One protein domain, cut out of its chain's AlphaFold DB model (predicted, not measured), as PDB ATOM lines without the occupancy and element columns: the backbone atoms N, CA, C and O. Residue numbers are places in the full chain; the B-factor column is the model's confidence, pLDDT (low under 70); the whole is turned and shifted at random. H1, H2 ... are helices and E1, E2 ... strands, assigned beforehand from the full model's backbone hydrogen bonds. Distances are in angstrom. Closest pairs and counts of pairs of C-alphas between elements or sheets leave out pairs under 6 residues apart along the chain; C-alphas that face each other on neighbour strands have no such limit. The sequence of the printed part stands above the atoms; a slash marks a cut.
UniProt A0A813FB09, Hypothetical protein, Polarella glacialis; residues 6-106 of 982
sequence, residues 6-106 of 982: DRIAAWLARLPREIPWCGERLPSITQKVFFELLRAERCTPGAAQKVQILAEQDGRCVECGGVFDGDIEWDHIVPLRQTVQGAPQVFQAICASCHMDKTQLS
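This is residues 6 to 106 of the 982 residues of the protein "Hypothetical protein" of Polarella glacialis (UniProt A0A813FB09). The model has two separate parts along one long axis: H1 and H2, side by side but only near each other, at one end, and at the other a small two-strand hairpin, E1 and E2, with H3 to one side of it and H4 to the other. Between these parts runs the link of residues 38 to 46, and the loop of residues 77 to 90 reaches from the hairpin toward H2 and comes back. The printed part has 101 residues, with four named helices and two named strands in the order H1 H2 H3 E1 E2 H4; the sheet has the order E1 - E2 and is antiparallel. The class is mostly helix, with 50 residues, under half, in named elements. The whole is only just loose, close to extended, with a radius of gyration of the C-alphas of 19.1 A, and only just elongated, with spans of 59 by 29 by 19 A.

H1, residues 6 to 13, and H2, residues 26 to 37, are close but not clearly touching: their closest C-alphas, those of Ile 8 and Leu 26, are 7.7 A apart. They run the same way at a shallow tilt of 7 degrees. H3, residues 47 to 56, is apart from both. E1, residues 72 to 76, and E2, residues 91 to 95, form a hairpin of antiparallel neighbours, with 140 degrees between their directions. N 73 and O 94 are 2.8 A apart and N 92 and O 75 are 2.9 A apart, both within hydrogen-bond range. The closest C-alphas of H3 and E2 are those of Ile 53 and Gln 92, 6.4 A apart. H4, residues 96 to 105, follows E2 by a tight link. The closest C-alphas of E1 and H4 are those of Glu 73 and Ala 96, 5.9 A apart. H3 and H4 are apart. In H1, H2, H3 and H4 every O i to N i+4 pair is within hydrogen-bond range.

H1 begins at C-alpha 6, (135.785, 121.741, 124.518), and is 10.6 A long from first to last C-alpha. H2 is 16.2 A long, H3 14.2 A, E1 13.0 A and E2 12.9 A. E1 begins at C-alpha 72, (173.112, 131.916, 156.509). H4, 14.5 A long, ends at C-alpha 105, (160.918, 117.387, 161.509).

The two C-alphas farthest apart, those of Asp 6 and Val 67, are 58.7 A apart. The printed part has no cut. The links H1 to H2, H3 to E1 and E1 to E2 are long, with 12, 15 and 14 residues between the elements. The mean pLDDT of the printed part is 85.4, and residues 64 to 66 are under 70.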
ATOM      1  N   ASP A   6     134.964 120.787 125.278       87.88
ATOM      2  CA  ASP A   6     135.785 121.741 124.518       87.88
ATOM      3  C   ASP A   6     135.877 123.109 125.211       87.88
ATOM      4  O   ASP A   6     136.919 123.764 125.187       87.88
ATOM      5  N   ARG A   7     134.800 123.529 125.887       89.94
ATOM      6  CA  ARG A   7     134.738 124.803 126.620       89.94
ATOM      7  C   ARG A   7     135.581 124.748 127.894       89.94
ATOM      8  O   ARG A   7     136.273 125.717 128.189       89.94
ATOM      9  N   ILE A   8     135.581 123.620 128.610       90.31
ATOM     10  CA  ILE A   8     136.461 123.390 129.768       90.31
ATOM     11  C   ILE A   8     137.927 123.386 129.323       90.31
ATOM     12  O   ILE A   8     138.744 124.061 129.941       90.31
ATOM     13  N   ALA A   9     138.263 122.688 128.234       90.62
ATOM     14  CA  ALA A   9     139.627 122.674 127.706       90.62
ATOM     15  C   ALA A   9     140.102 124.084 127.300       90.62
ATOM     16  O   ALA A   9     141.206 124.492 127.661       90.62
ATOM     17  N   ALA A  10     139.250 124.860 126.622       92.31
ATOM     18  CA  ALA A  10     139.541 126.246 126.258       92.31
ATOM     19  C   ALA A  10     139.693 127.168 127.480       92.31
ATOM     20  O   ALA A  10     140.544 128.056 127.469       92.31
ATOM     21  N   TRP A  11     138.891 126.963 128.529       94.94
ATOM     22  CA  TRP A  11     139.014 127.691 129.792       94.94
ATOM     23  C   TRP A  11     140.354 127.403 130.475       94.94
ATOM     24  O   TRP A  11     141.077 128.338 130.815       94.94
ATOM     25  N   LEU A  12     140.734 126.126 130.595       95.00
ATOM     26  CA  LEU A  12     142.000 125.718 131.210       95.00
ATOM     27  C   LEU A  12     143.223 126.253 130.455       95.00
ATOM     28  O   LEU A  12     144.179 126.690 131.086       95.00
ATOM     29  N   ALA A  13     143.177 126.284 129.120       94.50
ATOM     30  CA  ALA A  13     144.267 126.798 128.286       94.50
ATOM     31  C   ALA A  13     144.523 128.311 128.443       94.50
ATOM     32  O   ALA A  13     145.586 128.792 128.057       94.50
ATOM     33  N   ARG A  14     143.556 129.070 128.977       95.44
ATOM     34  CA  ARG A  14     143.674 130.519 129.218       95.44
ATOM     35  C   ARG A  14     144.146 130.863 130.631       95.44
ATOM     36  O   ARG A  14     144.376 132.036 130.914       95.44
ATOM     37  N   LEU A  15     144.254 129.879 131.522       95.44
ATOM     38  CA  LEU A  15     144.730 130.096 132.884       95.44
ATOM     39  C   LEU A  15     146.252 130.316 132.900       95.44
ATOM     40  O   LEU A  15     146.967 129.761 132.067       95.44
ATOM     41  N   PRO A  16     146.784 131.062 133.883       92.44
ATOM     42  CA  PRO A  16     148.223 131.333 133.986       92.44
ATOM     43  C   PRO A  16     149.058 130.107 134.395       92.44
ATOM     44  O   PRO A  16     150.284 130.182 134.440       92.44
ATOM     45  N   ARG A  17     148.414 128.986 134.740       89.75
ATOM     46  CA  ARG A  17     149.056 127.752 135.202       89.75
ATOM     47  C   ARG A  17     148.510 126.562 134.428       89.75
ATOM     48  O   ARG A  17     147.301 126.443 134.247       89.75
ATOM     49  N   GLU A  18     149.402 125.661 134.032       92.12
ATOM     50  CA  GLU A  18     149.020 124.398 133.408       92.12
ATOM     51  C   GLU A  18     148.389 123.472 134.455       92.12
ATOM     52  O   GLU A  18     149.018 123.106 135.452       92.12
ATOM     53  N   ILE A  19     147.122 123.115 134.245       92.88
ATOM     54  CA  ILE A  19     146.341 122.300 135.177       92.88
ATOM     55  C   ILE A  19     145.813 121.082 134.415       92.88
ATOM     56  O   ILE A  19     144.998 121.243 133.503       92.88
ATOM     57  N   PRO A  20     146.244 119.857 134.770       90.69
ATOM     58  CA  PRO A  20     145.820 118.664 134.053       90.69
ATOM     59  C   PRO A  20     144.334 118.400 134.297       90.69
ATOM     60  O   PRO A  20     143.880 118.416 135.444       90.69
ATOM     61  N   TRP A  21     143.589 118.102 133.235       90.19
ATOM     62  CA  TRP A  21     142.203 117.650 133.325       90.19
ATOM     63  C   TRP A  21     142.134 116.140 133.103       90.19
ATOM     64  O   TRP A  21     142.503 115.630 132.049       90.19
ATOM     65  N   CYS A  22     141.660 115.425 134.117       85.69
ATOM     66  CA  CYS A  22     141.557 113.971 134.170       85.69
ATOM     67  C   CYS A  22     140.105 113.495 133.967       85.69
ATOM     68  O   CYS A  22     139.733 112.418 134.430       85.69
ATOM     69  N   GLY A  23     139.262 114.306 133.316       81.31
ATOM     70  CA  GLY A  23     137.839 114.014 133.116       81.31
ATOM     71  C   GLY A  23     136.955 114.356 134.319       81.31
ATOM     72  O   GLY A  23     135.825 113.871 134.415       81.31
ATOM     73  N   GLU A  24     137.432 115.186 135.250       85.81
ATOM     74  CA  GLU A  24     136.621 115.674 136.364       85.81
ATOM     75  C   GLU A  24     135.436 116.524 135.857       85.81
ATOM     76  O   GLU A  24     135.552 117.264 134.876       85.81
ATOM     77  N   ARG A  25     134.285 116.467 136.544       85.81
ATOM     78  CA  ARG A  25     133.155 117.374 136.264       85.81
ATOM     79  C   ARG A  25     133.507 118.811 136.651       85.81
ATOM     80  O   ARG A  25     134.350 119.021 137.523       85.81
ATOM     81  N   LEU A  26     132.776 119.778 136.082       88.44
ATOM     82  CA  LEU A  26     133.007 121.213 136.289       88.44
ATOM     83  C   LEU A  26     133.256 121.622 137.760       88.44
ATOM     84  O   LEU A  26     134.247 122.311 137.981       88.44
ATOM     85  N   PRO A  27     132.483 121.182 138.778       90.19
ATOM     86  CA  PRO A  27     132.742 121.570 140.172       90.19
ATOM     87  C   PRO A  27     134.135 121.157 140.670       90.19
ATOM     88  O   PRO A  27     134.848 121.946 141.284       90.19
ATOM     89  N   SER A  28     134.538 119.919 140.372       89.25
ATOM     90  CA  SER A  28     135.796 119.332 140.833       89.25
ATOM     91  C   SER A  28     137.004 119.923 140.106       89.25
ATOM     92  O   SER A  28     137.993 120.253 140.757       89.25
ATOM     93  N   ILE A  29     136.923 120.125 138.782       92.62
ATOM     94  CA  ILE A  29     137.989 120.824 138.042       92.62
ATOM     95  C   ILE A  29     138.068 122.301 138.452       92.62
ATOM     96  O   ILE A  29     139.166 122.828 138.590       92.62
ATOM     97  N   THR A  30     136.936 122.947 138.758       93.94
ATOM     98  CA  THR A  30     136.913 124.328 139.269       93.94
ATOM     99  C   THR A  30     137.622 124.442 140.614       93.94
ATOM    100  O   THR A  30     138.466 125.318 140.782       93.94
ATOM    101  N   GLN A  31     137.367 123.514 141.540       93.06
ATOM    102  CA  GLN A  31     138.090 123.446 142.812       93.06
ATOM    103  C   GLN A  31     139.594 123.201 142.614       93.06
ATOM    104  O   GLN A  31     140.414 123.821 143.290       93.06
ATOM    105  N   LYS A  32     139.973 122.310 141.689       92.81
ATOM    106  CA  LYS A  32     141.382 122.034 141.366       92.81
ATOM    107  C   LYS A  32     142.092 123.282 140.842       92.81
ATOM    108  O   LYS A  32     143.183 123.597 141.310       92.81
ATOM    109  N   VAL A  33     141.448 124.010 139.927       94.94
ATOM    110  CA  VAL A  33     141.934 125.297 139.413       94.94
ATOM    111  C   VAL A  33     142.086 126.307 140.543       94.94
ATOM    112  O   VAL A  33     143.156 126.887 140.697       94.94
ATOM    113  N   PHE A  34     141.057 126.461 141.373       93.94
ATOM    114  CA  PHE A  34     141.061 127.380 142.505       93.94
ATOM    115  C   PHE A  34     142.246 127.133 143.454       93.94
ATOM    116  O   PHE A  34     142.998 128.057 143.754       93.94
ATOM    117  N   PHE A  35     142.491 125.884 143.867       91.81
ATOM    118  CA  PHE A  35     143.631 125.564 144.734       91.81
ATOM    119  C   PHE A  35     144.994 125.713 144.050       91.81
ATOM    120  O   PHE A  35     145.979 126.016 144.729       91.81
ATOM    121  N   GLU A  36     145.102 125.500 142.735       92.69
ATOM    122  CA  GLU A  36     146.361 125.749 142.018       92.69
ATOM    123  C   GLU A  36     146.658 127.240 141.873       92.69
ATOM    124  O   GLU A  36     147.812 127.637 142.027       92.69
ATOM    125  N   LEU A  37     145.630 128.066 141.683       92.50
ATOM    126  CA  LEU A  37     145.772 129.518 141.709       92.50
ATOM    127  C   LEU A  37     146.115 130.027 143.113       92.50
ATOM    128  O   LEU A  37     146.944 130.906 143.222       92.50
ATOM    129  N   LEU A  38     145.638 129.407 144.197       91.38
ATOM    130  CA  LEU A  38     146.048 129.780 145.566       91.38
ATOM    131  C   LEU A  38     147.522 129.508 145.907       91.38
ATOM    132  O   LEU A  38     147.943 129.726 147.043       91.38
ATOM    133  N   ARG A  39     148.325 128.983 144.983       89.81
ATOM    134  CA  ARG A  39     149.724 128.652 145.242       89.81
ATOM    135  C   ARG A  39     150.583 129.909 145.352       89.81
ATOM    136  O   ARG A  39     150.826 130.578 144.353       89.81
ATOM    137  N   ALA A  40     151.134 130.150 146.542       88.25
ATOM    138  CA  ALA A  40     152.116 131.206 146.748       88.25
ATOM    139  C   ALA A  40     153.350 131.018 145.849       88.25
ATOM    140  O   ALA A  40     153.888 129.911 145.704       88.25
ATOM    141  N   GLU A  41     153.822 132.115 145.264       87.56
ATOM    142  CA  GLU A  41     155.104 132.153 144.570       87.56
ATOM    143  C   GLU A  41     156.231 132.356 145.574       87.56
ATOM    144  O   GLU A  41     156.120 133.166 146.489       87.56
ATOM    145  N   ARG A  42     157.330 131.609 145.426       88.75
ATOM    146  CA  ARG A  42     158.471 131.734 146.336       88.75
ATOM    147  C   ARG A  42     159.084 133.121 146.186       88.75
ATOM    148  O   ARG A  42     159.661 133.427 145.145       88.75
ATOM    149  N   CYS A  43     159.058 133.899 147.257       88.25
ATOM    150  CA  CYS A  43     159.838 135.123 147.350       88.25
ATOM    151  C   CYS A  43     161.154 134.853 148.088       88.25
ATOM    152  O   CYS A  43     161.313 133.850 148.787       88.25
ATOM    153  N   THR A  44     162.113 135.758 147.920       87.19
ATOM    154  CA  THR A  44     163.306 135.829 148.772       87.19
ATOM    155  C   THR A  44     163.326 137.198 149.433       87.19
ATOM    156  O   THR A  44     162.892 138.159 148.791       87.19
ATOM    157  N   PRO A  45     163.813 137.320 150.679       91.19
ATOM    158  CA  PRO A  45     163.828 138.610 151.340       91.19
ATOM    159  C   PRO A  45     164.718 139.587 150.566       91.19
ATOM    160  O   PRO A  45     165.820 139.241 150.119       91.19
ATOM    161  N   GLY A  46     164.227 140.814 150.387       91.88
ATOM    162  CA  GLY A  46     164.986 141.889 149.746       91.88
ATOM    163  C   GLY A  46     166.227 142.272 150.562       91.88
ATOM    164  O   GLY A  46     166.335 141.924 151.733       91.88
ATOM    165  N   ALA A  47     167.170 143.020 149.978       92.94
ATOM    166  CA  ALA A  47     168.401 143.409 150.681       92.94
ATOM    167  C   ALA A  47     168.126 144.174 151.993       92.94
ATOM    168  O   ALA A  47     168.730 143.863 153.015       92.94
ATOM    169  N   ALA A  48     167.166 145.106 151.984       91.81
ATOM    170  CA  ALA A  48     166.748 145.833 153.183       91.81
ATOM    171  C   ALA A  48     166.131 144.903 154.241       91.81
ATOM    172  O   ALA A  48     166.495 144.979 155.408       91.81
ATOM    173  N   GLN A  49     165.268 143.972 153.820       90.19
ATOM    174  CA  GLN A  49     164.642 142.998 154.713       90.19
ATOM    175  C   GLN A  49     165.672 142.034 155.317       90.19
ATOM    176  O   GLN A  49     165.592 141.712 156.492       90.19
ATOM    177  N   LYS A  50     166.686 141.613 154.552       92.31
ATOM    178  CA  LYS A  50     167.802 140.801 155.063       92.31
ATOM    179  C   LYS A  50     168.593 141.531 156.147       92.31
ATOM    180  O   LYS A  50     168.930 140.926 157.157       92.31
ATOM    181  N   VAL A  51     168.885 142.817 155.937       88.69
ATOM    182  CA  VAL A  51     169.558 143.657 156.941       88.69
ATOM    183  C   VAL A  51     168.683 143.813 158.180       88.69
ATOM    184  O   VAL A  51     169.197 143.695 159.284       88.69
ATOM    185  N   GLN A  52     167.375 144.015 158.004       86.69
ATOM    186  CA  GLN A  52     166.420 144.099 159.104       86.69
ATOM    187  C   GLN A  52     166.373 142.800 159.916       86.69
ATOM    188  O   GLN A  52     166.602 142.851 161.115       86.69
ATOM    189  N   ILE A  53     166.178 141.646 159.271       84.69
ATOM    190  CA  ILE A  53     166.148 140.334 159.939       84.69
ATOM    191  C   ILE A  53     167.461 140.080 160.686       84.69
ATOM    192  O   ILE A  53     167.458 139.640 161.828       84.69
ATOM    193  N   LEU A  54     168.609 140.374 160.065       83.00
ATOM    194  CA  LEU A  54     169.898 140.220 160.738       83.00
ATOM    195  C   LEU A  54     170.050 141.170 161.921       83.00
ATOM    196  O   LEU A  54     170.619 140.765 162.923       83.00
ATOM    197  N   ALA A  55     169.564 142.406 161.823       72.50
ATOM    198  CA  ALA A  55     169.594 143.347 162.936       72.50
ATOM    199  C   ALA A  55     168.668 142.900 164.080       72.50
ATOM    200  O   ALA A  55     169.074 142.951 165.236       72.50
ATOM    201  N   GLU A  56     167.465 142.419 163.757       71.75
ATOM    202  CA  GLU A  56     166.496 141.863 164.712       71.75
ATOM    203  C   GLU A  56     167.031 140.605 165.412       71.75
ATOM    204  O   GLU A  56     166.701 140.361 166.567       71.75
ATOM    205  N   GLN A  57     167.900 139.840 164.745       73.88
ATOM    206  CA  GLN A  57     168.502 138.612 165.269       73.88
ATOM    207  C   GLN A  57     169.974 138.757 165.709       73.88
ATOM    208  O   GLN A  57     170.675 137.750 165.822       73.88
ATOM    209  N   ASP A  58     170.492 139.977 165.886       70.12
ATOM    210  CA  ASP A  58     171.894 140.245 166.278       70.12
ATOM    211  C   ASP A  58     172.954 139.530 165.401       70.12
ATOM    212  O   ASP A  58     173.987 139.042 165.856       70.12
ATOM    213  N   GLY A  59     172.694 139.387 164.101       76.88
ATOM    214  CA  GLY A  59     173.608 138.705 163.182       76.88
ATOM    215  C   GLY A  59     173.763 137.204 163.462       76.88
ATOM    216  O   GLY A  59     174.764 136.604 163.053       76.88
ATOM    217  N   ARG A  60     172.809 136.591 164.172       77.62
ATOM    218  CA  ARG A  60     172.858 135.196 164.627       77.62
ATOM    219  C   ARG A  60     171.684 134.378 164.105       77.62
ATOM    220  O   ARG A  60     170.623 134.887 163.754       77.62
ATOM    221  N   CYS A  61     171.901 133.069 164.058       77.19
ATOM    222  CA  CYS A  61     170.867 132.080 163.784       77.19
ATOM    223  C   CYS A  61     169.796 132.124 164.879       77.19
ATOM    224  O   CYS A  61     170.149 131.938 166.039       77.19
ATOM    225  N   VAL A  62     168.517 132.296 164.526       76.00
ATOM    226  CA  VAL A  62     167.435 132.382 165.531       76.00
ATOM    227  C   VAL A  62     167.218 131.070 166.298       76.00
ATOM    228  O   VAL A  62     166.877 131.089 167.469       76.00
ATOM    229  N   GLU A  63     167.504 129.923 165.678       74.25
ATOM    230  CA  GLU A  63     167.280 128.603 166.291       74.25
ATOM    231  C   GLU A  63     168.384 128.205 167.285       74.25
ATOM    232  O   GLU A  63     168.124 127.618 168.328       74.25
ATOM    233  N   CYS A  64     169.652 128.486 166.960       69.31
ATOM    234  CA  CYS A  64     170.789 128.027 167.775       69.31
ATOM    235  C   CYS A  64     171.652 129.153 168.343       69.31
ATOM    236  O   CYS A  64     172.604 128.887 169.081       69.31
ATOM    237  N   GLY A  65     171.404 130.399 167.946       67.56
ATOM    238  CA  GLY A  65     172.138 131.552 168.450       67.56
ATOM    239  C   GLY A  65     173.569 131.724 167.948       67.56
ATOM    240  O   GLY A  65     174.319 132.594 168.409       67.56
ATOM    241  N   GLY A  66     173.994 130.856 167.027       67.88
ATOM    242  CA  GLY A  66     175.326 130.892 166.435       67.88
ATOM    243  C   GLY A  66     175.488 132.067 165.475       67.88
ATOM    244  O   GLY A  66     174.613 132.315 164.652       67.88
ATOM    245  N   VAL A  67     176.633 132.751 165.549       74.50
ATOM    246  CA  VAL A  67     177.037 133.754 164.549       74.50
ATOM    247  C   VAL A  67     177.235 133.064 163.202       74.50
ATOM    248  O   VAL A  67     177.949 132.055 163.144       74.50
ATOM    249  N   PHE A  68     176.642 133.621 162.146       76.81
ATOM    250  CA  PHE A  68     176.778 133.103 160.785       76.81
ATOM    251  C   PHE A  68     178.232 133.153 160.300       76.81
ATOM    252  O   PHE A  68     178.934 134.142 160.513       76.81
ATOM    253  N   ASP A  69     178.674 132.102 159.614       70.62
ATOM    254  CA  ASP A  69     180.013 131.997 159.013       70.62
ATOM    255  C   ASP A  69     179.888 131.573 157.543       70.62
ATOM    256  O   ASP A  69     180.293 130.489 157.125       70.62
ATOM    257  N   GLY A  70     179.198 132.413 156.762       75.38
ATOM    258  CA  GLY A  70     178.889 132.145 155.352       75.38
ATOM    259  C   GLY A  70     177.804 131.084 155.116       75.38
ATOM    260  O   GLY A  70     177.576 130.695 153.972       75.38
ATOM    261  N   ASP A  71     177.120 130.638 156.171       77.56
ATOM    262  CA  ASP A  71     176.133 129.549 156.179       77.56
ATOM    263  C   ASP A  71     174.695 130.012 156.483       77.56
ATOM    264  O   ASP A  71     173.847 129.208 156.874       77.56
ATOM    265  N   ILE A  72     174.430 131.311 156.314       86.94
ATOM    266  CA  ILE A  72     173.112 131.916 156.509       86.94
ATOM    267  C   ILE A  72     172.109 131.448 155.450       86.94
ATOM    268  O   ILE A  72     172.345 131.551 154.243       86.94
ATOM    269  N   GLU A  73     170.949 131.003 155.913       88.75
ATOM    270  CA  GLU A  73     169.790 130.658 155.103       88.75
ATOM    271  C   GLU A  73     168.584 131.499 155.525       88.75
ATOM    272  O   GLU A  73     168.404 131.828 156.696       88.75
ATOM    273  N   TRP A  74     167.774 131.875 154.536       91.31
ATOM    274  CA  TRP A  74     166.573 132.687 154.723       91.31
ATOM    275  C   TRP A  74     165.369 131.765 154.691       91.31
ATOM    276  O   TRP A  74     164.845 131.445 153.621       91.31
ATOM    277  N   ASP A  75     165.004 131.288 155.867       89.88
ATOM    278  CA  ASP A  75     163.958 130.299 156.063       89.88
ATOM    279  C   ASP A  75     162.602 130.964 156.247       89.88
ATOM    280  O   ASP A  75     162.501 132.060 156.795       89.88
ATOM    281  N   HIS A  76     161.552 130.295 155.784       88.81
ATOM    282  CA  HIS A  76     160.186 130.729 156.041       88.81
ATOM    283  C   HIS A  76     159.788 130.292 157.454       88.81
ATOM    284  O   HIS A  76     159.901 129.112 157.785       88.81
ATOM    285  N   ILE A  77     159.273 131.213 158.279       84.44
ATOM    286  CA  ILE A  77     158.809 130.865 159.636       84.44
ATOM    287  C   ILE A  77     157.753 129.758 159.548       84.44
ATOM    288  O   ILE A  77     157.931 128.689 160.131       84.44
ATOM    289  N   VAL A  78     156.729 129.976 158.716       84.62
ATOM    290  CA  VAL A  78     155.761 128.949 158.322       84.62
ATOM    291  C   VAL A  78     156.125 128.409 156.937       84.62
ATOM    292  O   VAL A  78     156.356 129.209 156.028       84.62
ATOM    293  N   PRO A  79     156.157 127.081 156.714       86.12
ATOM    294  CA  PRO A  79     156.591 126.522 155.439       86.12
ATOM    295  C   PRO A  79     155.803 127.073 154.244       86.12
ATOM    296  O   PRO A  79     154.580 126.955 154.197       86.12
ATOM    297  N   LEU A  80     156.510 127.547 153.206       88.38
ATOM    298  CA  LEU A  80     155.913 128.110 151.979       88.38
ATOM    299  C   LEU A  80     154.825 127.222 151.354       88.38
ATOM    300  O   LEU A  80     153.886 127.704 150.731       88.38
ATOM    301  N   ARG A  81     154.950 125.899 151.503       87.56
ATOM    302  CA  ARG A  81     153.972 124.927 150.996       87.56
ATOM    303  C   ARG A  81     152.575 125.073 151.613       87.56
ATOM    304  O   ARG A  81     151.625 124.601 150.989       87.56
ATOM    305  N   GLN A  82     152.473 125.656 152.809       87.56
ATOM    306  CA  GLN A  82     151.224 125.935 153.521       87.56
ATOM    307  C   GLN A  82     150.682 127.335 153.206       87.56
ATOM    308  O   GLN A  82     149.481 127.558 153.303       87.56
ATOM    309  N   THR A  83     151.550 128.262 152.796       87.31
ATOM    310  CA  THR A  83     151.200 129.652 152.499       87.31
ATOM    311  C   THR A  83     150.372 129.767 151.214       87.31
ATOM    312  O   THR A  83     150.694 129.163 150.184       87.31
ATOM    313  N   VAL A  84     149.309 130.573 151.263       89.94
ATOM    314  CA  VAL A  84     148.470 130.902 150.099       89.94
ATOM    315  C   VAL A  84     148.999 132.126 149.345       89.94
ATOM    316  O   VAL A  84     149.738 132.941 149.899       89.94
ATOM    317  N   GLN A  85     148.625 132.276 148.072       87.81
ATOM    318  CA  GLN A  85     148.920 133.481 147.290       87.81
ATOM    319  C   GLN A  85     148.409 134.736 148.015       87.81
ATOM    320  O   GLN A  85     147.310 134.741 148.559       87.81
ATOM    321  N   GLY A  86     149.218 135.797 148.033       81.94
ATOM    322  CA  GLY A  86     148.881 137.064 148.688       81.94
ATOM    323  C   GLY A  86     149.120 137.094 150.202       81.94
ATOM    324  O   GLY A  86     149.196 138.184 150.764       81.94
ATOM    325  N   ALA A  87     149.310 135.946 150.863       85.56
ATOM    326  CA  ALA A  87     149.686 135.931 152.273       85.56
ATOM    327  C   ALA A  87     151.153 136.382 152.464       85.56
ATOM    328  O   ALA A  87     152.020 136.018 151.654       85.56
ATOM    329  N   PRO A  88     151.463 137.146 153.531       83.94
ATOM    330  CA  PRO A  88     152.829 137.554 153.835       83.94
ATOM    331  C   PRO A  88     153.769 136.354 154.005       83.94
ATOM    332  O   PRO A  88     153.510 135.443 154.789       83.94
ATOM    333  N   GLN A  89     154.896 136.368 153.292       88.25
ATOM    334  CA  GLN A  89     155.992 135.429 153.524       88.25
ATOM    335  C   GLN A  89     156.955 136.042 154.536       88.25
ATOM    336  O   GLN A  89     157.711 136.958 154.210       88.25
ATOM    337  N   VAL A  90     156.900 135.537 155.766       88.38
ATOM    338  CA  VAL A  90     157.769 135.979 156.857       88.38
ATOM    339  C   VAL A  90     159.011 135.100 156.895       88.38
ATOM    340  O   VAL A  90     158.915 133.868 156.862       88.38
ATOM    341  N   PHE A  91     160.172 135.747 156.938       90.94
ATOM    342  CA  PHE A  91     161.469 135.087 156.899       90.94
ATOM    343  C   PHE A  91     162.203 135.245 158.222       90.94
ATOM    344  O   PHE A  91     162.074 136.267 158.888       90.94
ATOM    345  N   GLN A  92     163.037 134.262 158.525       88.62
ATOM    346  CA  GLN A  92     164.011 134.281 159.606       88.62
ATOM    347  C   GLN A  92     165.380 133.864 159.063       88.62
ATOM    348  O   GLN A  92     165.473 133.105 158.091       88.62
ATOM    349  N   ALA A  93     166.455 134.364 159.664       88.69
ATOM    350  CA  ALA A  93     167.802 133.918 159.340       88.69
ATOM    351  C   ALA A  93     168.187 132.731 160.229       88.69
ATOM    352  O   ALA A  93     168.238 132.824 161.456       88.69
ATOM    353  N   ILE A  94     168.508 131.600 159.616       86.31
ATOM    354  CA  ILE A  94     168.961 130.403 160.329       86.31
ATOM    355  C   ILE A  94     170.192 129.824 159.659       86.31
ATOM    356  O   ILE A  94     170.451 130.069 158.485       86.31
ATOM    357  N   CYS A  95     171.010 129.102 160.417       82.44
ATOM    358  CA  CYS A  95     172.158 128.423 159.835       82.44
ATOM    359  C   CYS A  95     171.686 127.175 159.085       82.44
ATOM    360  O   CYS A  95     170.692 126.547 159.466       82.44
ATOM    361  N   ALA A  96     172.441 126.765 158.069       79.25
ATOM    362  CA  ALA A  96     172.093 125.615 157.230       79.25
ATOM    363  C   ALA A  96     171.856 124.303 158.010       79.25
ATOM    364  O   ALA A  96     171.128 123.417 157.562       79.25
ATOM    365  N   SER A  97     172.458 124.159 159.198       74.38
ATOM    366  CA  SER A  97     172.202 123.000 160.066       74.38
ATOM    367  C   SER A  97     170.799 123.043 160.683       74.38
ATOM    368  O   SER A  97     170.065 122.062 160.577       74.38
ATOM    369  N   CYS A  98     170.408 124.181 161.263       76.50
ATOM    370  CA  CYS A  98     169.089 124.358 161.872       76.50
ATOM    371  C   CYS A  98     167.963 124.265 160.839       76.50
ATOM    372  O   CYS A  98     166.959 123.608 161.096       76.50
ATOM    373  N   HIS A  99     168.142 124.847 159.648       82.75
ATOM    374  CA  HIS A  99     167.125 124.796 158.592       82.75
ATOM    375  C   HIS A  99     166.795 123.373 158.153       82.75
ATOM    376  O   HIS A  99     165.630 123.024 157.964       82.75
ATOM    377  N   MET A 100     167.812 122.526 158.014       76.56
ATOM    378  CA  MET A 100     167.601 121.135 157.634       76.56
ATOM    379  C   MET A 100     166.940 120.334 158.757       76.56
ATOM    380  O   MET A 100     166.037 119.546 158.475       76.56
ATOM    381  N   ASP A 101     167.365 120.535 160.009       74.06
ATOM    382  CA  ASP A 101     166.745 119.884 161.167       74.06
ATOM    383  C   ASP A 101     165.255 120.242 161.255       74.06
ATOM    384  O   ASP A 101     164.418 119.339 161.339       74.06
ATOM    385  N   LYS A 102     164.927 121.531 161.098       79.19
ATOM    386  CA  LYS A 102     163.555 122.037 160.982       79.19
ATOM    387  C   LYS A 102     162.804 121.389 159.817       79.19
ATOM    388  O   LYS A 102     161.750 120.799 160.025       79.19
ATOM    389  N   THR A 103     163.361 121.426 158.606       79.81
ATOM    390  CA  THR A 103     162.714 120.889 157.392       79.81
ATOM    391  C   THR A 103     162.371 119.403 157.524       79.81
ATOM    392  O   THR A 103     161.310 118.974 157.076       79.81
ATOM    393  N   GLN A 104     163.253 118.606 158.132       75.31
ATOM    394  CA  GLN A 104     163.041 117.165 158.313       75.31
ATOM    395  C   GLN A 104     161.960 116.837 159.345       75.31
ATOM    396  O   GLN A 104     161.260 115.841 159.177       75.31
ATOM    397  N   LEU A 105     161.866 117.625 160.418       75.25
ATOM    398  CA  LEU A 105     160.918 117.387 161.509       75.25
ATOM    399  C   LEU A 105     159.550 118.026 161.248       75.25
ATOM    400  O   LEU A 105     158.548 117.521 161.749       75.25
ATOM    401  N   SER A 106     159.511 119.089 160.442       77.50
ATOM    402  CA  SER A 106     158.294 119.840 160.139       77.50
ATOM    403  C   SER A 106     157.231 119.008 159.415       77.50
ATOM    404  O   SER A 106     157.522 118.203 158.523       77.50
TER     405      SER A 106